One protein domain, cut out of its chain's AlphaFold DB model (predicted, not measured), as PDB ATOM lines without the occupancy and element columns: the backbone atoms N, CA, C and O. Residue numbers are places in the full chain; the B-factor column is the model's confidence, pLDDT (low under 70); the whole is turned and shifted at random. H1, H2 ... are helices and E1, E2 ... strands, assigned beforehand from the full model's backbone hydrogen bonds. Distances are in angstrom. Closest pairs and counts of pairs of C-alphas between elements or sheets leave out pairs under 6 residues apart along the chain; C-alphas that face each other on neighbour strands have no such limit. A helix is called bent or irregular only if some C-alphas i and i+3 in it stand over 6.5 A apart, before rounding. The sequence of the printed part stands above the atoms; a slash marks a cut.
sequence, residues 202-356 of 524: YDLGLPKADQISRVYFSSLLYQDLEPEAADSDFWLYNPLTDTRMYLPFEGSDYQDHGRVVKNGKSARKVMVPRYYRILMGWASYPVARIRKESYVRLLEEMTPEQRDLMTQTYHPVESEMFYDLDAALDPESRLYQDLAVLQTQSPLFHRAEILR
ATOM      1  N   TYR A 202     109.151 108.852 141.513       88.56
ATOM      2  CA  TYR A 202     108.884 110.178 140.978       88.56
ATOM      3  C   TYR A 202     108.188 110.084 139.621       88.56
ATOM      4  O   TYR A 202     108.528 109.252 138.774       88.56
ATOM      5  N   ASP A 203     107.229 110.984 139.394       89.00
ATOM      6  CA  ASP A 203     106.594 111.116 138.088       89.00
ATOM      7  C   ASP A 203     107.573 111.724 137.074       89.00
ATOM      8  O   ASP A 203     108.324 112.663 137.369       89.00
ATOM      9  N   LEU A 204     107.469 111.264 135.830       91.25
ATOM     10  CA  LEU A 204     108.200 111.825 134.702       91.25
ATOM     11  C   LEU A 204     107.496 113.057 134.117       91.25
ATOM     12  O   LEU A 204     106.335 113.011 133.709       91.25
ATOM     13  N   GLY A 205     108.229 114.161 133.996       90.25
ATOM     14  CA  GLY A 205     107.826 115.358 133.257       90.25
ATOM     15  C   GLY A 205     108.524 115.474 131.902       90.25
ATOM     16  O   GLY A 205     109.527 114.805 131.641       90.25
ATOM     17  N   LEU A 206     107.978 116.312 131.020       90.44
ATOM     18  CA  LEU A 206     108.635 116.734 129.781       90.44
ATOM     19  C   LEU A 206     109.138 118.174 129.965       90.44
ATOM     20  O   LEU A 206     108.326 119.043 130.296       90.44
ATOM     21  N   PRO A 207     110.443 118.436 129.790       90.50
ATOM     22  CA  PRO A 207     110.971 119.790 129.839       90.50
ATOM     23  C   PRO A 207     110.592 120.583 128.582       90.50
ATOM     24  O   PRO A 207     110.163 120.022 127.569       90.50
ATOM     25  N   LYS A 208     110.760 121.906 128.646       87.56
ATOM     26  CA  LYS A 208     110.626 122.794 127.485       87.56
ATOM     27  C   LYS A 208     111.715 122.521 126.443       87.56
ATOM     28  O   LYS A 208     112.775 121.979 126.747       87.56
ATOM     29  N   ALA A 209     111.451 122.952 125.210       84.62
ATOM     30  CA  ALA A 209     112.331 122.735 124.062       84.62
ATOM     31  C   ALA A 209     113.731 123.368 124.207       84.62
ATOM     32  O   ALA A 209     114.682 122.867 123.616       84.62
ATOM     33  N   ASP A 210     113.874 124.430 124.999       84.31
ATOM     34  CA  ASP A 210     115.138 125.118 125.291       84.31
ATOM     35  C   ASP A 210     115.951 124.465 126.426       84.31
ATOM     36  O   ASP A 210     117.135 124.751 126.587       84.31
ATOM     37  N   GLN A 211     115.352 123.537 127.177       85.19
ATOM     38  CA  GLN A 211     115.971 122.827 128.302       85.19
ATOM     39  C   GLN A 211     116.021 121.313 128.031       85.19
ATOM     40  O   GLN A 211     115.542 120.500 128.817       85.19
ATOM     41  N   ILE A 212     116.606 120.920 126.895       88.75
ATOM     42  CA  ILE A 212     116.706 119.509 126.464       88.75
ATOM     43  C   ILE A 212     118.098 118.887 126.641       88.75
ATOM     44  O   ILE A 212     118.282 117.705 126.362       88.75
ATOM     45  N   SER A 213     119.073 119.671 127.102       85.31
ATOM     46  CA  SER A 213     120.489 119.285 127.167       85.31
ATOM     47  C   SER A 213     120.833 118.260 128.250       85.31
ATOM     48  O   SER A 213     121.929 117.716 128.227       85.31
ATOM     49  N   ARG A 214     119.947 118.041 129.226       90.69
ATOM     50  CA  ARG A 214     120.133 117.114 130.352       90.69
ATOM     51  C   ARG A 214     118.792 116.780 130.998       90.69
ATOM     52  O   ARG A 214     117.760 117.343 130.635       90.69
ATOM     53  N   VAL A 215     118.820 115.887 131.976       93.88
ATOM     54  CA  VAL A 215     117.698 115.637 132.886       93.88
ATOM     55  C   VAL A 215     117.715 116.663 134.024       93.88
ATOM     56  O   VAL A 215     118.786 117.001 134.528       93.88
ATOM     57  N   TYR A 216     116.537 117.137 134.434       94.50
ATOM     58  CA  TYR A 216     116.385 118.128 135.503       94.50
ATOM     59  C   TYR A 216     115.448 117.640 136.611       94.50
ATOM     60  O   TYR A 216     114.531 116.853 136.368       94.50
ATOM     61  N   PHE A 217     115.629 118.164 137.816       94.44
ATOM     62  CA  PHE A 217     114.664 118.062 138.903       94.44
ATOM     63  C   PHE A 217     113.709 119.256 138.842       94.44
ATOM     64  O   PHE A 217     114.143 120.389 138.639       94.44
ATOM     65  N   SER A 218     112.405 119.034 139.040       94.31
ATOM     66  CA  SER A 218     111.480 120.135 139.363       94.31
ATOM     67  C   SER A 218     112.026 120.940 140.542       94.31
ATOM     68  O   SER A 218     112.626 120.338 141.434       94.31
ATOM     69  N   SER A 219     111.768 122.244 140.616       93.69
ATOM     70  CA  SER A 219     112.413 123.099 141.623       93.69
ATOM     71  C   SER A 219     112.072 122.688 143.061       93.69
ATOM     72  O   SER A 219     112.925 122.769 143.937       93.69
ATOM     73  N   LEU A 220     110.871 122.144 143.298       92.88
ATOM     74  CA  LEU A 220     110.505 121.564 144.597       92.88
ATOM     75  C   LEU A 220     111.355 120.331 144.949       92.88
ATOM     76  O   LEU A 220     111.864 120.221 146.056       92.88
ATOM     77  N   LEU A 221     111.531 119.409 143.997       92.88
ATOM     78  CA  LEU A 221     112.369 118.220 144.193       92.88
ATOM     79  C   LEU A 221     113.847 118.588 144.364       92.88
ATOM     80  O   LEU A 221     114.546 117.963 145.150       92.88
ATOM     81  N   TYR A 222     114.316 119.609 143.647       93.81
ATOM     82  CA  TYR A 222     115.675 120.120 143.795       93.81
ATOM     83  C   TYR A 222     115.936 120.609 145.226       93.81
ATOM     84  O   TYR A 222     116.919 120.202 145.834       93.81
ATOM     85  N   GLN A 223     115.028 121.425 145.771       92.19
ATOM     86  CA  GLN A 223     115.111 121.947 147.140       92.19
ATOM     87  C   GLN A 223     115.062 120.836 148.193       92.19
ATOM     88  O   GLN A 223     115.812 120.882 149.163       92.19
ATOM     89  N   ASP A 224     114.227 119.815 147.984       89.56
ATOM     90  CA  ASP A 224     114.136 118.674 148.900       89.56
ATOM     91  C   ASP A 224     115.444 117.853 148.934       89.56
ATOM     92  O   ASP A 224     115.806 117.316 149.977       89.56
ATOM     93  N   LEU A 225     116.171 117.772 147.812       88.88
ATOM     94  CA  LEU A 225     117.425 117.014 147.689       88.88
ATOM     95  C   LEU A 225     118.687 117.840 148.004       88.88
ATOM     96  O   LEU A 225     119.757 117.268 148.223       88.88
ATOM     97  N   GLU A 226     118.587 119.171 148.033       90.50
ATOM     98  CA  GLU A 226     119.708 120.090 148.275       90.50
ATOM     99  C   GLU A 226     120.474 119.815 149.583       90.50
ATOM    100  O   GLU A 226     121.709 119.772 149.524       90.50
ATOM    101  N   PRO A 227     119.818 119.544 150.733       83.06
ATOM    102  CA  PRO A 227     120.523 119.226 151.976       83.06
ATOM    103  C   PRO A 227     121.427 117.994 151.859       83.06
ATOM    104  O   PRO A 227     122.461 117.914 152.518       83.06
ATOM    105  N   GLU A 228     121.064 117.042 150.997       77.81
ATOM    106  CA  GLU A 228     121.772 115.771 150.832       77.81
ATOM    107  C   GLU A 228     122.858 115.826 149.745       77.81
ATOM    108  O   GLU A 228     123.756 114.982 149.711       77.81
ATOM    109  N   ALA A 229     122.830 116.829 148.865       81.69
ATOM    110  CA  ALA A 229     123.752 116.953 147.733       81.69
ATOM    111  C   ALA A 229     125.222 117.185 148.135       81.69
ATOM    112  O   ALA A 229     126.153 116.958 147.344       81.69
ATOM    113  N   ALA A 230     125.451 117.650 149.367       71.81
ATOM    114  CA  ALA A 230     126.789 117.775 149.933       71.81
ATOM    115  C   ALA A 230     127.457 116.400 150.080       71.81
ATOM    116  O   ALA A 230     128.615 116.237 149.683       71.81
ATOM    117  N   ASP A 231     126.694 115.412 150.547       63.97
ATOM    118  CA  ASP A 231     127.200 114.114 150.989       63.97
ATOM    119  C   ASP A 231     126.792 112.956 150.076       63.97
ATOM    120  O   ASP A 231     127.340 111.864 150.210       63.97
ATOM    121  N   SER A 232     125.913 113.190 149.098       71.00
ATOM    122  CA  SER A 232     125.428 112.172 148.164       71.00
ATOM    123  C   SER A 232     125.544 112.582 146.692       71.00
ATOM    124  O   SER A 232     125.423 113.742 146.308       71.00
ATOM    125  N   ASP A 233     125.801 111.584 145.852       77.69
ATOM    126  CA  ASP A 233     125.661 111.584 144.403       77.69
ATOM    127  C   ASP A 233     124.299 110.967 144.034       77.69
ATOM    128  O   ASP A 233     123.893 109.948 144.604       77.69
ATOM    129  N   PHE A 234     123.618 111.551 143.046       85.69
ATOM    130  CA  PHE A 234     122.292 111.113 142.608       85.69
ATOM    131  C   PHE A 234     122.353 110.354 141.287       85.69
ATOM    132  O   PHE A 234     123.133 110.677 140.388       85.69
ATOM    133  N   TRP A 235     121.500 109.345 141.161       87.75
ATOM    134  CA  TRP A 235     121.385 108.526 139.963       87.75
ATOM    135  C   TRP A 235     119.922 108.356 139.590       87.75
ATOM    136  O   TRP A 235     119.120 107.947 140.420       87.75
ATOM    137  N   LEU A 236     119.584 108.621 138.335       91.38
ATOM    138  CA  LEU A 236     118.289 108.260 137.787       91.38
ATOM    139  C   LEU A 236     118.248 106.761 137.539       91.38
ATOM    140  O   LEU A 236     119.169 106.213 136.931       91.38
ATOM    141  N   TYR A 237     117.170 106.113 137.949       89.50
ATOM    142  CA  TYR A 237     116.992 104.686 137.774       89.50
ATOM    143  C   TYR A 237     115.641 104.354 137.156       89.50
ATOM    144  O   TYR A 237     114.601 104.855 137.584       89.50
ATOM    145  N   ASN A 238     115.677 103.487 136.144       89.88
ATOM    146  CA  ASN A 238     114.501 102.807 135.632       89.88
ATOM    147  C   ASN A 238     114.510 101.342 136.112       89.88
ATOM    148  O   ASN A 238     115.305 100.547 135.591       89.88
ATOM    149  N   PRO A 239     113.627 100.956 137.052       81.19
ATOM    150  CA  PRO A 239     113.555  99.585 137.555       81.19
ATOM    151  C   PRO A 239     113.116  98.576 136.491       81.19
ATOM    152  O   PRO A 239     113.471  97.401 136.576       81.19
ATOM    153  N   LEU A 240     112.372  99.003 135.466       87.00
ATOM    154  CA  LEU A 240     111.860  98.105 134.428       87.00
ATOM    155  C   LEU A 240     112.980  97.541 133.567       87.00
ATOM    156  O   LEU A 240     113.005  96.347 133.294       87.00
ATOM    157  N   THR A 241     113.912  98.395 133.159       86.31
ATOM    158  CA  THR A 241     114.995  98.035 132.237       86.31
ATOM    159  C   THR A 241     116.334  97.824 132.948       86.31
ATOM    160  O   THR A 241     117.332  97.540 132.288       86.31
ATOM    161  N   ASP A 242     116.374  97.975 134.277       84.50
ATOM    162  CA  ASP A 242     117.592  98.045 135.097       84.50
ATOM    163  C   ASP A 242     118.633  99.018 134.523       84.50
ATOM    164  O   ASP A 242     119.814  98.693 134.396       84.50
ATOM    165  N   THR A 243     118.167 100.202 134.125       87.88
ATOM    166  CA  THR A 243     118.999 101.242 133.509       87.88
ATOM    167  C   THR A 243     119.261 102.353 134.513       87.88
ATOM    168  O   THR A 243     118.312 102.926 135.053       87.88
ATOM    169  N   ARG A 244     120.535 102.679 134.758       90.12
ATOM    170  CA  ARG A 244     120.951 103.784 135.636       90.12
ATOM    171  C   ARG A 244     121.671 104.859 134.847       90.12
ATOM    172  O   ARG A 244     122.458 104.557 133.958       90.12
ATOM    173  N   MET A 245     121.465 106.108 135.234       91.50
ATOM    174  CA  MET A 245     122.170 107.259 134.683       91.50
ATOM    175  C   MET A 245     122.612 108.171 135.821       91.50
ATOM    176  O   MET A 245     121.832 108.460 136.726       91.50
ATOM    177  N   TYR A 246     123.857 108.638 135.785       90.25
ATOM    178  CA  TYR A 246     124.326 109.618 136.759       90.25
ATOM    179  C   TYR A 246     123.624 110.962 136.549       90.25
ATOM    180  O   TYR A 246     123.550 111.450 135.421       90.25
ATOM    181  N   LEU A 247     123.146 111.577 137.632       90.44
ATOM    182  CA  LEU A 247     122.539 112.901 137.603       90.44
ATOM    183  C   LEU A 247     123.419 113.899 138.362       90.44
ATOM    184  O   LEU A 247     123.449 113.875 139.597       90.44
ATOM    185  N   PRO A 248     124.127 114.808 137.666       87.69
ATOM    186  CA  PRO A 248     124.838 115.876 138.348       87.69
ATOM    187  C   PRO A 248     123.834 116.796 139.055       87.69
ATOM    188  O   PRO A 248     122.910 117.323 138.437       87.69
ATOM    189  N   PHE A 249     124.018 117.007 140.359       89.50
ATOM    190  CA  PHE A 249     123.164 117.922 141.125       89.50
ATOM    191  C   PHE A 249     123.399 119.394 140.740       89.50
ATOM    192  O   PHE A 249     122.491 120.217 140.731       89.50
ATOM    193  N   GLU A 250     124.631 119.750 140.383       88.25
ATOM    194  CA  GLU A 250     124.960 121.121 139.996       88.25
ATOM    195  C   GLU A 250     124.346 121.468 138.628       88.25
ATOM    196  O   GLU A 250     124.636 120.834 137.610       88.25
ATOM    197  N   GLY A 251     123.482 122.488 138.607       87.19
ATOM    198  CA  GLY A 251     122.801 122.936 137.391       87.19
ATOM    199  C   GLY A 251     121.723 121.976 136.874       87.19
ATOM    200  O   GLY A 251     121.479 121.959 135.667       87.19
ATOM    201  N   SER A 252     121.119 121.158 137.746       91.56
ATOM    202  CA  SER A 252     119.952 120.318 137.422       91.56
ATOM    203  C   SER A 252     118.628 120.822 138.003       91.56
ATOM    204  O   SER A 252     117.609 120.163 137.813       91.56
ATOM    205  N   ASP A 253     118.592 121.999 138.636       92.94
ATOM    206  CA  ASP A 253     117.326 122.694 138.904       92.94
ATOM    207  C   ASP A 253     116.675 123.093 137.574       92.94
ATOM    208  O   ASP A 253     117.281 123.774 136.743       92.94
ATOM    209  N   TYR A 254     115.435 122.657 137.364       92.62
ATOM    210  CA  TYR A 254     114.661 122.991 136.175       92.62
ATOM    211  C   TYR A 254     114.233 124.470 136.136       92.62
ATOM    212  O   TYR A 254     113.924 124.983 135.059       92.62
ATOM    213  N   GLN A 255     114.235 125.155 137.286       90.94
ATOM    214  CA  GLN A 255     113.792 126.545 137.432       90.94
ATOM    215  C   GLN A 255     112.365 126.735 136.895       90.94
ATOM    216  O   GLN A 255     112.084 127.559 136.022       90.94
ATOM    217  N   ASP A 256     111.428 125.926 137.398       86.19
ATOM    218  CA  ASP A 256     110.059 125.903 136.870       86.19
ATOM    219  C   ASP A 256     109.233 127.152 137.189       86.19
ATOM    220  O   ASP A 256     108.204 127.373 136.541       86.19
ATOM    221  N   HIS A 257     109.652 127.953 138.173       84.12
ATOM    222  CA  HIS A 257     108.894 129.085 138.709       84.12
ATOM    223  C   HIS A 257     107.447 128.705 139.092       84.12
ATOM    224  O   HIS A 257     106.506 129.451 138.819       84.12
ATOM    225  N   GLY A 258     107.254 127.513 139.667       77.44
ATOM    226  CA  GLY A 258     105.955 127.006 140.121       77.44
ATOM    227  C   GLY A 258     105.061 126.431 139.020       77.44
ATOM    228  O   GLY A 258     103.899 126.126 139.273       77.44
ATOM    229  N   ARG A 259     105.562 126.268 137.786       83.88
ATOM    230  CA  ARG A 259     104.769 125.733 136.660       83.88
ATOM    231  C   ARG A 259     104.603 124.216 136.695       83.88
ATOM    232  O   ARG A 259     103.672 123.689 136.085       83.88
ATOM    233  N   VAL A 260     105.505 123.502 137.361       87.56
ATOM    234  CA  VAL A 260     105.420 122.046 137.491       87.56
ATOM    235  C   VAL A 260     104.462 121.719 138.630       87.56
ATOM    236  O   VAL A 260     104.824 121.742 139.804       87.56
ATOM    237  N   VAL A 261     103.216 121.420 138.265       86.06
ATOM    238  CA  VAL A 261     102.137 121.137 139.215       86.06
ATOM    239  C   VAL A 261     101.498 119.766 138.993       86.06
ATOM    240  O   VAL A 261     101.502 119.209 137.890       86.06
ATOM    241  N   LYS A 262     100.933 119.211 140.065       85.62
ATOM    242  CA  LYS A 262     100.083 118.015 140.087       85.62
ATOM    243  C   LYS A 262      98.913 118.334 141.008       85.62
ATOM    244  O   LYS A 262      99.118 118.735 142.150       85.62
ATOM    245  N   ASN A 263      97.688 118.217 140.499       84.88
ATOM    246  CA  ASN A 263      96.462 118.550 141.237       84.88
ATOM    247  C   ASN A 263      96.475 119.975 141.839       84.88
ATOM    248  O   ASN A 263      96.068 120.180 142.980       84.88
ATOM    249  N   GLY A 264      96.991 120.954 141.086       81.25
ATOM    250  CA  GLY A 264      97.021 122.367 141.492       81.25
ATOM    251  C   GLY A 264      98.087 122.741 142.530       81.25
ATOM    252  O   GLY A 264      98.134 123.895 142.943       81.25
ATOM    253  N   LYS A 265      98.950 121.807 142.946       86.44
ATOM    254  CA  LYS A 265     100.078 122.056 143.856       86.44
ATOM    255  C   LYS A 265     101.401 121.785 143.154       86.44
ATOM    256  O   LYS A 265     101.441 120.955 142.246       86.44
ATOM    257  N   SER A 266     102.472 122.449 143.588       87.12
ATOM    258  CA  SER A 266     103.836 122.158 143.132       87.12
ATOM    259  C   SER A 266     104.132 120.665 143.257       87.12
ATOM    260  O   SER A 266     103.792 120.040 144.263       87.12
ATOM    261  N   ALA A 267     104.722 120.082 142.217       89.62
ATOM    262  CA  ALA A 267     104.932 118.645 142.124       89.62
ATOM    263  C   ALA A 267     106.413 118.287 142.088       89.62
ATOM    264  O   ALA A 267     107.201 118.951 141.421       89.62
ATOM    265  N   ARG A 268     106.752 117.176 142.745       91.88
ATOM    266  CA  ARG A 268     108.064 116.535 142.660       91.88
ATOM    267  C   ARG A 268     108.113 115.687 141.397       91.88
ATOM    268  O   ARG A 268     107.468 114.640 141.341       91.88
ATOM    269  N   LYS A 269     108.817 116.162 140.374       92.62
ATOM    270  CA  LYS A 269     108.958 115.459 139.094       92.62
ATOM    271  C   LYS A 269     110.399 115.458 138.621       92.62
ATOM    272  O   LYS A 269     111.133 116.422 138.839       92.62
ATOM    273  N   VAL A 270     110.757 114.411 137.888       94.25
ATOM    274  CA  VAL A 270     111.993 114.377 137.106       94.25
ATOM    275  C   VAL A 270     111.655 114.773 135.672       94.25
ATOM    276  O   VAL A 270     110.861 114.119 134.997       94.25
ATOM    277  N   MET A 271     112.228 115.874 135.203       94.31
ATOM    278  CA  MET A 271     112.007 116.411 133.865       94.31
ATOM    279  C   MET A 271     112.994 115.752 132.903       94.31
ATOM    280  O   MET A 271     114.182 116.075 132.892       94.31
ATOM    281  N   VAL A 272     112.500 114.806 132.102       94.62
ATOM    282  CA  VAL A 272     113.330 113.966 131.227       94.62
ATOM    283  C   VAL A 272     113.045 114.307 129.759       94.62
ATOM    284  O   VAL A 272     111.936 114.028 129.282       94.62
ATOM    285  N   PRO A 273     114.013 114.896 129.026       93.62
ATOM    286  CA  PRO A 273     113.889 115.140 127.590       93.62
ATOM    287  C   PRO A 273     113.700 113.849 126.786       93.62
ATOM    288  O   PRO A 273     114.069 112.760 127.228       93.62
ATOM    289  N   ARG A 274     113.181 113.971 125.558       91.25
ATOM    290  CA  ARG A 274     112.870 112.819 124.693       91.25
ATOM    291  C   ARG A 274     114.067 111.887 124.470       91.25
ATOM    292  O   ARG A 274     113.894 110.678 124.552       91.25
ATOM    293  N   TYR A 275     115.254 112.444 124.235       91.81
ATOM    294  CA  TYR A 275     116.487 111.669 124.056       91.81
ATOM    295  C   TYR A 275     116.761 110.745 125.251       91.81
ATOM    296  O   TYR A 275     116.869 109.530 125.097       91.81
ATOM    297  N   TYR A 276     116.743 111.300 126.463       93.19
ATOM    298  CA  TYR A 276     116.954 110.541 127.693       93.19
ATOM    299  C   TYR A 276     115.830 109.545 127.983       93.19
ATOM    300  O   TYR A 276     116.096 108.472 128.515       93.19
ATOM    301  N   ARG A 277     114.584 109.830 127.586       92.12
ATOM    302  CA  ARG A 277     113.502 108.836 127.677       92.12
ATOM    303  C   ARG A 277     113.780 107.609 126.810       92.12
ATOM    304  O   ARG A 277     113.488 106.505 127.252       92.12
ATOM    305  N   ILE A 278     114.354 107.784 125.619       90.38
ATOM    306  CA  ILE A 278     114.745 106.660 124.754       90.38
ATOM    307  C   ILE A 278     115.873 105.862 125.416       90.38
ATOM    308  O   ILE A 278     115.741 104.650 125.575       90.38
ATOM    309  N   LEU A 279     116.932 106.534 125.888       91.31
ATOM    310  CA  LEU A 279     118.064 105.876 126.558       91.31
ATOM    311  C   LEU A 279     117.630 105.066 127.787       91.31
ATOM    312  O   LEU A 279     118.008 103.904 127.944       91.31
ATOM    313  N   MET A 280     116.786 105.664 128.630       91.06
ATOM    314  CA  MET A 280     116.284 105.037 129.855       91.06
ATOM    315  C   MET A 280     115.190 103.989 129.589       91.06
ATOM    316  O   MET A 280     114.874 103.208 130.484       91.06
ATOM    317  N   GLY A 281     114.619 103.929 128.379       88.06
ATOM    318  CA  GLY A 281     113.578 102.964 127.998       88.06
ATOM    319  C   GLY A 281     112.135 103.373 128.328       88.06
ATOM    320  O   GLY A 281     111.270 102.509 128.391       88.06
ATOM    321  N   TRP A 282     111.856 104.665 128.522       89.44
ATOM    322  CA  TRP A 282     110.508 105.236 128.732       89.44
ATOM    323  C   TRP A 282     109.858 105.795 127.453       89.44
ATOM    324  O   TRP A 282     108.883 106.545 127.510       89.44
ATOM    325  N   ALA A 283     110.439 105.514 126.287       85.31
ATOM    326  CA  ALA A 283     109.900 105.935 124.990       85.31
ATOM    327  C   ALA A 283     109.891 104.816 123.935       85.31
ATOM    328  O   ALA A 283     109.506 105.068 122.795       85.31
ATOM    329  N   SER A 284     110.297 103.603 124.311       81.75
ATOM    330  CA  SER A 284     110.398 102.448 123.416       81.75
ATOM    331  C   SER A 284     109.372 101.403 123.842       81.75
ATOM    332  O   SER A 284     109.712 100.468 124.563       81.75
ATOM    333  N   TYR A 285     108.113 101.620 123.455       86.62
ATOM    334  CA  TYR A 285     107.006 100.707 123.742       86.62
ATOM    335  C   TYR A 285     106.613  99.909 122.491       86.62
ATOM    336  O   TYR A 285     106.498 100.514 121.423       86.62
ATOM    337  N   PRO A 286     106.349  98.598 122.620       90.00
ATOM    338  CA  PRO A 286     106.500  97.784 123.823       90.00
ATOM    339  C   PRO A 286     107.959  97.632 124.283       90.00
ATOM    340  O   PRO A 286     108.879  97.566 123.469       90.00
ATOM    341  N   VAL A 287     108.178  97.580 125.600       89.69
ATOM    342  CA  VAL A 287     109.514  97.439 126.189       89.69
ATOM    343  C   VAL A 287     110.074  96.072 125.812       89.69
ATOM    344  O   VAL A 287     109.565  95.051 126.265       89.69
ATOM    345  N   ALA A 288     111.147  96.041 125.024       88.19
ATOM    346  CA  ALA A 288     111.714  94.789 124.516       88.19
ATOM    347  C   ALA A 288     112.148  93.811 125.623       88.19
ATOM    348  O   ALA A 288     112.039  92.602 125.456       88.19
ATOM    349  N   ARG A 289     112.634  94.335 126.755       88.50
ATOM    350  CA  ARG A 289     113.167  93.540 127.862       88.50
ATOM    351  C   ARG A 289     112.797  94.155 129.204       88.50
ATOM    352  O   ARG A 289     113.135  95.311 129.465       88.50
ATOM    353  N   ILE A 290     112.150  93.373 130.062       89.25
ATOM    354  CA  ILE A 290     111.727  93.785 131.404       89.25
ATOM    355  C   ILE A 290     112.433  92.923 132.440       89.25
ATOM    356  O   ILE A 290     112.502  91.702 132.329       89.25
ATOM    357  N   ARG A 291     112.960  93.555 133.480       84.44
ATOM    358  CA  ARG A 291     113.564  92.869 134.612       84.44
ATOM    359  C   ARG A 291     112.544  91.970 135.315       84.44
ATOM    360  O   ARG A 291     111.423  92.391 135.573       84.44
ATOM    361  N   LYS A 292     112.943  90.748 135.668       84.44
ATOM    362  CA  LYS A 292     112.076  89.719 136.263       84.44
ATOM    363  C   LYS A 292     111.345  90.197 137.514       84.44
ATOM    364  O   LYS A 292     110.145  89.990 137.633       84.44
ATOM    365  N   GLU A 293     112.063  90.836 138.426       78.88
ATOM    366  CA  GLU A 293     111.522  91.380 139.673       78.88
ATOM    367  C   GLU A 293     110.432  92.424 139.401       78.88
ATOM    368  O   GLU A 293     109.327  92.348 139.937       78.88
ATOM    369  N   SER A 294     110.729  93.353 138.495       83.19
ATOM    370  CA  SER A 294     109.812  94.409 138.077       83.19
ATOM    371  C   SER A 294     108.610  93.842 137.322       83.19
ATOM    372  O   SER A 294     107.492  94.292 137.537       83.19
ATOM    373  N   TYR A 295     108.812  92.816 136.492       89.00
ATOM    374  CA  TYR A 295     107.743  92.124 135.776       89.00
ATOM    375  C   TYR A 295     106.742  91.480 136.742       89.00
ATOM    376  O   TYR A 295     105.545  91.701 136.608       89.00
ATOM    377  N   VAL A 296     107.215  90.743 137.754       86.25
ATOM    378  CA  VAL A 296     106.330  90.109 138.750       86.25
ATOM    379  C   VAL A 296     105.501  91.157 139.494       86.25
ATOM    380  O   VAL A 296     104.282  91.025 139.560       86.25
ATOM    381  N   ARG A 297     106.136  92.234 139.970       83.44
ATOM    382  CA  ARG A 297     105.443  93.336 140.659       83.44
ATOM    383  C   ARG A 297     104.425  94.047 139.767       83.44
ATOM    384  O   ARG A 297     103.324  94.351 140.212       83.44
ATOM    385  N   LEU A 298     104.755  94.264 138.490       88.50
ATOM    386  CA  LEU A 298     103.809  94.825 137.524       88.50
ATOM    387  C   LEU A 298     102.536  93.976 137.436       88.50
ATOM    388  O   LEU A 298     101.441  94.527 137.476       88.50
ATOM    389  N   LEU A 299     102.665  92.647 137.362       90.19
ATOM    390  CA  LEU A 299     101.504  91.757 137.278       90.19
ATOM    391  C   LEU A 299     100.627  91.787 138.540       90.19
ATOM    392  O   LEU A 299      99.430  91.505 138.440       90.19
ATOM    393  N   GLU A 300     101.193  92.095 139.710       88.75
ATOM    394  CA  GLU A 300     100.455  92.235 140.974       88.75
ATOM    395  C   GLU A 300      99.593  93.506 141.002       88.75
ATOM    396  O   GLU A 300      98.474  93.465 141.509       88.75
ATOM    397  N   GLU A 301     100.077  94.602 140.409       87.19
ATOM    398  CA  GLU A 301      99.359  95.885 140.319       87.19
ATOM    399  C   GLU A 301      98.375  95.962 139.125       87.19
ATOM    400  O   GLU A 301      97.580  96.898 139.034       87.19
ATOM    401  N   MET A 302      98.422  94.996 138.200       91.88
ATOM    402  CA  MET A 302      97.625  94.971 136.965       91.88
ATOM    403  C   MET A 302      96.265  94.274 137.106       91.88
ATOM    404  O   MET A 302      96.073  93.372 137.923       91.88
ATOM    405  N   THR A 303      95.319  94.650 136.238       92.31
ATOM    406  CA  THR A 303      94.044  93.928 136.100       92.31
ATOM    407  C   THR A 303      94.258  92.535 135.483       92.31
ATOM    408  O   THR A 303      95.277  92.307 134.823       92.31
ATOM    409  N   PRO A 304      93.312  91.585 135.644       93.31
ATOM    410  CA  PRO A 304      93.438  90.247 135.054       93.31
ATOM    411  C   PRO A 304      93.678  90.265 133.537       93.31
ATOM    412  O   PRO A 304      94.579  89.592 133.056       93.31
ATOM    413  N   GLU A 305      92.956  91.112 132.798       91.38
ATOM    414  CA  GLU A 305      93.104  91.251 131.340       91.38
ATOM    415  C   GLU A 305      94.502  91.750 130.939       91.38
ATOM    416  O   GLU A 305      95.116  91.244 130.000       91.38
ATOM    417  N   GLN A 306      95.042  92.721 131.680       92.25
ATOM    418  CA  GLN A 306      96.392  93.248 131.455       92.25
ATOM    419  C   GLN A 306      97.460  92.198 131.765       92.25
ATOM    420  O   GLN A 306      98.450  92.080 131.043       92.25
ATOM    421  N   ARG A 307      97.254  91.417 132.831       93.12
ATOM    422  CA  ARG A 307      98.141  90.316 133.213       93.12
ATOM    423  C   ARG A 307      98.173  89.234 132.134       93.12
ATOM    424  O   ARG A 307      99.259  88.767 131.784       93.12
ATOM    425  N   ASP A 308      97.021  88.866 131.587       92.81
ATOM    426  CA  ASP A 308      96.926  87.890 130.500       92.81
ATOM    427  C   ASP A 308      97.663  88.384 129.248       92.81
ATOM    428  O   ASP A 308      98.456  87.644 128.669       92.81
ATOM    429  N   LEU A 309      97.502  89.661 128.884       92.56
ATOM    430  CA  LEU A 309      98.228  90.260 127.762       92.56
ATOM    431  C   LEU A 309      99.753  90.233 127.966       92.56
ATOM    432  O   LEU A 309     100.490  89.834 127.064       92.56
ATOM    433  N   MET A 310     100.240  90.619 129.150       93.12
ATOM    434  CA  MET A 310     101.675  90.584 129.466       93.12
ATOM    435  C   MET A 310     102.218  89.148 129.437       93.12
ATOM    436  O   MET A 310     103.253  88.890 128.832       93.12
ATOM    437  N   THR A 311     101.509  88.189 130.035       92.31
ATOM    438  CA  THR A 311     101.963  86.785 130.093       92.31
ATOM    439  C   THR A 311     101.946  86.070 128.747       92.31
ATOM    440  O   THR A 311     102.759  85.170 128.542       92.31
ATOM    441  N   GLN A 312     101.077  86.475 127.820       92.44
ATOM    442  CA  GLN A 312     101.074  85.963 126.448       92.44
ATOM    443  C   GLN A 312     102.218  86.526 125.598       92.44
ATOM    444  O   GLN A 312     102.643  85.866 124.657       92.44
ATOM    445  N   THR A 313     102.700  87.731 125.911       92.94
ATOM    446  CA  THR A 313     103.662  88.468 125.072       92.94
ATOM    447  C   THR A 313     105.092  88.450 125.602       92.94
ATOM    448  O   THR A 313     106.013  88.741 124.844       92.94
ATOM    449  N   TYR A 314     105.303  88.102 126.875       93.81
ATOM    450  CA  TYR A 314     106.624  88.045 127.499       93.81
ATOM    451  C   TYR A 314     107.015  86.633 127.923       93.81
ATOM    452  O   TYR A 314     106.253  85.915 128.580       93.81
ATOM    453  N   HIS A 315     108.265  86.267 127.646       91.06
ATOM    454  CA  HIS A 315     108.812  84.960 127.990       91.06
ATOM    455  C   HIS A 315     110.048  85.074 128.890       91.06
ATOM    456  O   HIS A 315     110.904  85.934 128.667       91.06
ATOM    457  N   PRO A 316     110.157  84.228 129.932       87.44
ATOM    458  CA  PRO A 316     111.313  84.241 130.813       87.44
ATOM    459  C   PRO A 316     112.546  83.718 130.075       87.44
ATOM    460  O   PRO A 316     112.510  82.656 129.455       87.44
ATOM    461  N   VAL A 317     113.670  84.413 130.223       80.62
ATOM    462  CA  VAL A 317     114.959  83.934 129.720       80.62
ATOM    463  C   VAL A 317     115.584  83.022 130.781       80.62
ATOM    464  O   VAL A 317     115.945  83.475 131.863       80.62
ATOM    465  N   GLU A 318     115.724  81.719 130.508       63.59
ATOM    466  CA  GLU A 318     116.150  80.707 131.505       63.59
ATOM    467  C   GLU A 318     117.509  81.002 132.183       63.59
ATOM    468  O   GLU A 318     117.808  80.530 133.293       63.59
ATOM    469  N   SER A 319     118.369  81.778 131.524       59.25
ATOM    470  CA  SER A 319     119.696  82.181 132.000       59.25
ATOM    471  C   SER A 319     119.767  83.566 132.640       59.25
ATOM    472  O   SER A 319     120.785  83.856 133.269       59.25
ATOM    473  N   GLU A 320     118.718  84.384 132.555       65.56
ATOM    474  CA  GLU A 320     118.770  85.800 132.924       65.56
ATOM    475  C   GLU A 320     117.620  86.213 133.863       65.56
ATOM    476  O   GLU A 320     116.576  85.573 133.950       65.56
ATOM    477  N   MET A 321     117.802  87.310 134.597       74.00
ATOM    478  CA  MET A 321     116.774  87.960 135.420       74.00
ATOM    479  C   MET A 321     115.906  88.897 134.572       74.00
ATOM    480  O   MET A 321     115.594  90.013 134.983       74.00
ATOM    481  N   PHE A 322     115.520  88.451 133.379       83.38
ATOM    482  CA  PHE A 322     114.734  89.237 132.436       83.38
ATOM    483  C   PHE A 322     113.635  88.396 131.782       83.38
ATOM    484  O   PHE A 322     113.742  87.175 131.647       83.38
ATOM    485  N   TYR A 323     112.578  89.094 131.391       89.44
ATOM    486  CA  TYR A 323     111.571  88.654 130.446       89.44
ATOM    487  C   TYR A 323     111.782  89.424 129.151       89.44
ATOM    488  O   TYR A 323     111.845  90.656 129.174       89.44
ATOM    489  N   ASP A 324     111.870  88.696 128.047       90.94
ATOM    490  CA  ASP A 324     111.940  89.283 126.716       90.94
ATOM    491  C   ASP A 324     110.554  89.274 126.084       90.94
ATOM    492  O   ASP A 324     109.767  88.345 126.289       90.94
ATOM    493  N   LEU A 325     110.259  90.340 125.345       92.25
ATOM    494  CA  LEU A 325     109.120  90.377 124.444       92.25
ATOM    495  C   LEU A 325     109.304  89.275 123.396       92.25
ATOM    496  O   LEU A 325     110.406  89.111 122.868       92.25
ATOM    497  N   ASP A 326     108.240  88.535 123.100       89.88
ATOM    498  CA  ASP A 326     108.272  87.487 122.088       89.88
ATOM    499  C   ASP A 326     108.764  88.052 120.747       89.88
ATOM    500  O   ASP A 326     108.148  88.933 120.146       89.88
ATOM    501  N   ALA A 327     109.903  87.539 120.280       82.50
ATOM    502  CA  ALA A 327     110.531  87.972 119.040       82.50
ATOM    503  C   ALA A 327     109.704  87.597 117.798       82.50
ATOM    504  O   ALA A 327     109.908  88.183 116.736       82.50
ATOM    505  N   ALA A 328     108.792  86.625 117.918       85.94
ATOM    506  CA  ALA A 328     107.871  86.242 116.852       85.94
ATOM    507  C   ALA A 328     106.615  87.130 116.794       85.94
ATOM    508  O   ALA A 328     105.808  86.983 115.872       85.94
ATOM    509  N   LEU A 329     106.434  88.042 117.756       88.62
ATOM    510  CA  LEU A 329     105.269  88.911 117.815       88.62
ATOM    511  C   LEU A 329     105.319  89.957 116.695       88.62
ATOM    512  O   LEU A 329     106.169  90.848 116.684       88.62
ATOM    513  N   ASP A 330     104.373  89.859 115.765       88.62
ATOM    514  CA  ASP A 330     104.245  90.791 114.648       88.62
ATOM    515  C   ASP A 330     103.882  92.210 115.149       88.62
ATOM    516  O   ASP A 330     102.855  92.358 115.828       88.62
ATOM    517  N   PRO A 331     104.666  93.256 114.810       88.94
ATOM    518  CA  PRO A 331     104.361  94.646 115.149       88.94
ATOM    519  C   PRO A 331     102.999  95.148 114.647       88.94
ATOM    520  O   PRO A 331     102.428  96.070 115.234       88.94
ATOM    521  N   GLU A 332     102.459  94.561 113.575       89.69
ATOM    522  CA  GLU A 332     101.135  94.917 113.048       89.69
ATOM    523  C   GLU A 332      99.985  94.179 113.753       89.69
ATOM    524  O   GLU A 332      98.812  94.525 113.574       89.69
ATOM    525  N   SER A 333     100.293  93.190 114.597       92.44
ATOM    526  CA  SER A 333      99.280  92.426 115.321       92.44
ATOM    527  C   SER A 333      98.544  93.275 116.361       92.44
ATOM    528  O   SER A 333      99.104  94.171 116.999       92.44
ATOM    529  N   ARG A 334      97.268  92.940 116.602       91.38
ATOM    530  CA  ARG A 334      96.470  93.584 117.661       91.38
ATOM    531  C   ARG A 334      97.112  93.429 119.037       91.38
ATOM    532  O   ARG A 334      97.156  94.394 119.782       91.38
ATOM    533  N   LEU A 335      97.672  92.254 119.333       91.19
ATOM    534  CA  LEU A 335      98.352  91.986 120.604       91.19
ATOM    535  C   LEU A 335      99.515  92.953 120.844       91.19
ATOM    536  O   LEU A 335      99.642  93.500 121.938       91.19
ATOM    537  N   TYR A 336     100.336  93.205 119.821       92.38
ATOM    538  CA  TYR A 336     101.441  94.157 119.916       92.38
ATOM    539  C   TYR A 336     100.943  95.590 120.148       92.38
ATOM    540  O   TYR A 336     101.464  96.303 121.006       92.38
ATOM    541  N   GLN A 337      99.913  96.009 119.410       93.00
ATOM    542  CA  GLN A 337      99.333  97.350 119.530       93.00
ATOM    543  C   GLN A 337      98.671  97.570 120.894       93.00
ATOM    544  O   GLN A 337      98.928  98.588 121.537       93.00
ATOM    545  N   ASP A 338      97.883  96.606 121.366       92.75
ATOM    546  CA  ASP A 338      97.229  96.651 122.675       92.75
ATOM    547  C   ASP A 338      98.272  96.714 123.799       92.75
ATOM    548  O   ASP A 338      98.134  97.503 124.739       92.75
ATOM    549  N   LEU A 339      99.370  95.959 123.669       93.50
ATOM    550  CA  LEU A 339     100.489  96.012 124.605       93.50
ATOM    551  C   LEU A 339     101.170  97.387 124.590       93.50
ATOM    552  O   LEU A 339     101.421  97.964 125.649       93.50
ATOM    553  N   ALA A 340     101.438  97.946 123.409       91.94
ATOM    554  CA  ALA A 340     102.043  99.269 123.278       91.94
ATOM    555  C   ALA A 340     101.159 100.360 123.907       91.94
ATOM    556  O   ALA A 340     101.661 101.235 124.619       91.94
ATOM    557  N   VAL A 341      99.841 100.289 123.694       93.00
ATOM    558  CA  VAL A 341      98.859 101.208 124.286       93.00
ATOM    559  C   VAL A 341      98.833 101.068 125.806       93.00
ATOM    560  O   VAL A 341      98.936 102.083 126.502       93.00
ATOM    561  N   LEU A 342      98.777  99.837 126.326       92.44
ATOM    562  CA  LEU A 342      98.817  99.557 127.760       92.44
ATOM    563  C   LEU A 342     100.050 100.189 128.414       92.44
ATOM    564  O   LEU A 342      99.926 100.911 129.405       92.44
ATOM    565  N   GLN A 343     101.234  99.949 127.850       91.44
ATOM    566  CA  GLN A 343     102.488 100.451 128.412       91.44
ATOM    567  C   GLN A 343     102.626 101.970 128.268       91.44
ATOM    568  O   GLN A 343     103.158 102.636 129.152       91.44
ATOM    569  N   THR A 344     102.087 102.550 127.197       89.19
ATOM    570  CA  THR A 344     102.111 104.004 126.998       89.19
ATOM    571  C   THR A 344     101.189 104.729 127.980       89.19
ATOM    572  O   THR A 344     101.543 105.803 128.463       89.19
ATOM    573  N   GLN A 345     100.014 104.172 128.284       88.12
ATOM    574  CA  GLN A 345      98.998 104.839 129.107       88.12
ATOM    575  C   GLN A 345      99.120 104.534 130.603       88.12
ATOM    576  O   GLN A 345      98.689 105.338 131.432       88.12
ATOM    577  N   SER A 346      99.690 103.386 130.966       86.75
ATOM    578  CA  SER A 346      99.764 102.965 132.360       86.75
ATOM    579  C   SER A 346     100.869 103.713 133.120       86.75
ATOM    580  O   SER A 346     102.034 103.667 132.717       86.75
ATOM    581  N   PRO A 347     100.561 104.346 134.271       83.69
ATOM    582  CA  PRO A 347     101.565 105.037 135.081       83.69
ATOM    583  C   PRO A 347     102.627 104.082 135.640       83.69
ATOM    584  O   PRO A 347     103.701 104.536 136.020       83.69
ATOM    585  N   LEU A 348     102.358 102.770 135.654       83.25
ATOM    586  CA  LEU A 348     103.306 101.739 136.081       83.25
ATOM    587  C   LEU A 348     104.585 101.730 135.228       83.25
ATOM    588  O   LEU A 348     105.653 101.380 135.726       83.25
ATOM    589  N   PHE A 349     104.489 102.159 133.963       85.31
ATOM    590  CA  PHE A 349     105.607 102.195 133.018       85.31
ATOM    591  C   PHE A 349     106.347 103.537 132.973       85.31
ATOM    592  O   PHE A 349     107.363 103.648 132.289       85.31
ATOM    593  N   HIS A 350     105.868 104.541 133.719       85.19
ATOM    594  CA  HIS A 350     106.403 105.911 133.747       85.19
ATOM    595  C   HIS A 350     106.898 106.316 135.138       85.19
ATOM    596  O   HIS A 350     106.797 107.484 135.526       85.19
ATOM    597  N   ARG A 351     107.413 105.349 135.903       83.62
ATOM    598  CA  ARG A 351     108.029 105.580 137.213       83.62
ATOM    599  C   ARG A 351     109.535 105.744 137.049       83.62
ATOM    600  O   ARG A 351     110.188 104.923 136.400       83.62
ATOM    601  N   ALA A 352     110.071 106.809 137.631       86.88
ATOM    602  CA  ALA A 352     111.501 106.999 137.792       86.88
ATOM    603  C   ALA A 352     111.865 106.974 139.264       86.88
ATOM    604  O   ALA A 352     111.132 107.497 140.098       86.88
ATOM    605  N   GLU A 353     113.027 106.421 139.560       88.38
ATOM    606  CA  GLU A 353     113.571 106.415 140.906       88.38
ATOM    607  C   GLU A 353     114.873 107.207 140.948       88.38
ATOM    608  O   GLU A 353     115.604 107.278 139.955       88.38
ATOM    609  N   ILE A 354     115.163 107.808 142.099       86.38
ATOM    610  CA  ILE A 354     116.432 108.492 142.346       86.38
ATOM    611  C   ILE A 354     117.203 107.684 143.380       86.38
ATOM    612  O   ILE A 354     116.806 107.609 144.537       86.38
ATOM    613  N   LEU A 355     118.322 107.095 142.965       79.81
ATOM    614  CA  LEU A 355     119.226 106.396 143.872       79.81
ATOM    615  C   LEU A 355     120.227 107.385 144.454       79.81
ATOM    616  O   LEU A 355     120.797 108.213 143.735       79.81
ATOM    617  N   ARG A 356     120.496 107.231 145.747       74.69
ATOM    618  CA  ARG A 356     121.469 108.035 146.485       74.69
ATOM    619  C   ARG A 356     122.694 107.182 146.774       74.69
ATOM    620  O   ARG A 356     122.594 106.065 147.279       74.69
TER     621      ARG A 356
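Overview. This is residues 202 to 356 of the 524 residues of an uncharacterized protein of Faecalibaculum rodentium (UniProt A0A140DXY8). The domain has two lobes side by side along its longest axis: one is a curled five-stranded sheet, like part of a barrel, with the helices H1 and H2 on it, and the other is a small three-stranded sheet with H3 and H4 on it and H5 packed on H4. Residues 281 to 288 and 346 to 350 join the lobes, and the last strand, E8, returns from the second lobe into the sheet of the first. The printed part has 155 residues, with five named helices and eight named strands in the order E1 H1 E2 E3 E4 H2 E5 H3 H4 E6 E7 H5 E8. The large sheet runs E3 E2 E8 E1 E4 and is mixed, the small one runs E5 E7 E6 and is antiparallel, and the class is mixed, helices and strands. The whole is compact, with a radius of gyration of the C-alphas of 17.1 A and spans of 46 by 33 by 27 A.

Arrangement. In the large sheet, E3, residues 243 to 247, is an edge strand and forms a hairpin with E2, residues 232 to 238; N 236 and O 245 are 2.8 A apart, within hydrogen-bond range. E2 is antiparallel to E8, residues 351 to 356, with N 237 and O 353 at 2.8 A. E8 is antiparallel to E1, residues 202 to 205, with N 202 and O 352 at 2.8 A. E1 is parallel to the other edge strand, E4, residues 269 to 271, with N 205 and O 270 at 2.8 A. The sheet is strongly twisted, and its pairing is staggered: E8 pairs with E1 over residues 351 to 352 and with E2 over residues 353 to 356. H1, residues 219 to 228, is on this sheet; its closest C-alphas to E4 are those of Leu 221 and Lys 269, 6.7 A apart. E1, H1 and E2 form a split strand-helix-strand unit, two strands running the same way with E8 between them, and its crossover is right-handed. H2, residues 274 to 280, is on the sheet at a height of 9.0 A and runs across the strands, at 69 degrees to E2 on the local plane; the C-alphas of Thr 243 in E3 and Met 280 are the closest, 5.9 A. In the small sheet, E7, residues 322 to 325, is the inner strand, antiparallel to E5, residues 289 to 291, with N 323 and O 290 at 2.8 A, and in a hairpin with E6, residues 314 to 316, with N 315 and O 324 at 2.9 A. H3, residues 292 to 301, stands up from this sheet, its line rising 54 degrees; its closest C-alphas to E7 are those of Lys 292 and Phe 322, 4.7 A. H4, residues 304 to 313, only grazes the sheet with residues 310 to 313. H3 and H4 form a helical hairpin and only just touch, with 3 pairs of C-alphas within 8 A, the closest Leu 299 and Arg 307 at 5.5 A; the tilt is shallow, 26 degrees, opposite ways. E5, H3, H4 and E6 form a second split unit, with E7 between its strands and a right-handed crossover. H5, residues 334 to 345, touches H4 at a steep tilt of 61 degrees, opposite ways, with the C-alphas of Leu 309 and Leu 339 closest at 6.9 A. Every O i to N i+4 pair is within hydrogen-bond range in H2, H3, H4 and H5, and 4 of 6 are in H1.

Along the chain. E1 begins at C-alpha 202, (108.884, 110.178, 140.978), and E8 ends at C-alpha 356, (121.469, 108.035, 146.485). E2, the longest strand by residues, spans 19.1 A, E8 16.5 A and E3 12.9 A. H5, the longest helix, spans 16.3 A from C-alpha 334 at (96.470, 93.584, 117.661). H1 spans 15.0 A, H3 14.7 A and H4 14.4 A. H1 is irregular, with C-alphas 224 and 227 at 7.1 A.

Size, cuts and confidence. The two C-alphas farthest apart, those of Ala 230 and Ser 333, are 51.0 A apart. The printed part has no cut. The links E1 to H1, with 13 residues, and E3 to E4, with 21, are long; in the second, residues 261 to 262 pair with 265 to 266, antiparallel. The mean pLDDT of the printed part is 87.7, and residues 231 and 318 to 320 are under 70.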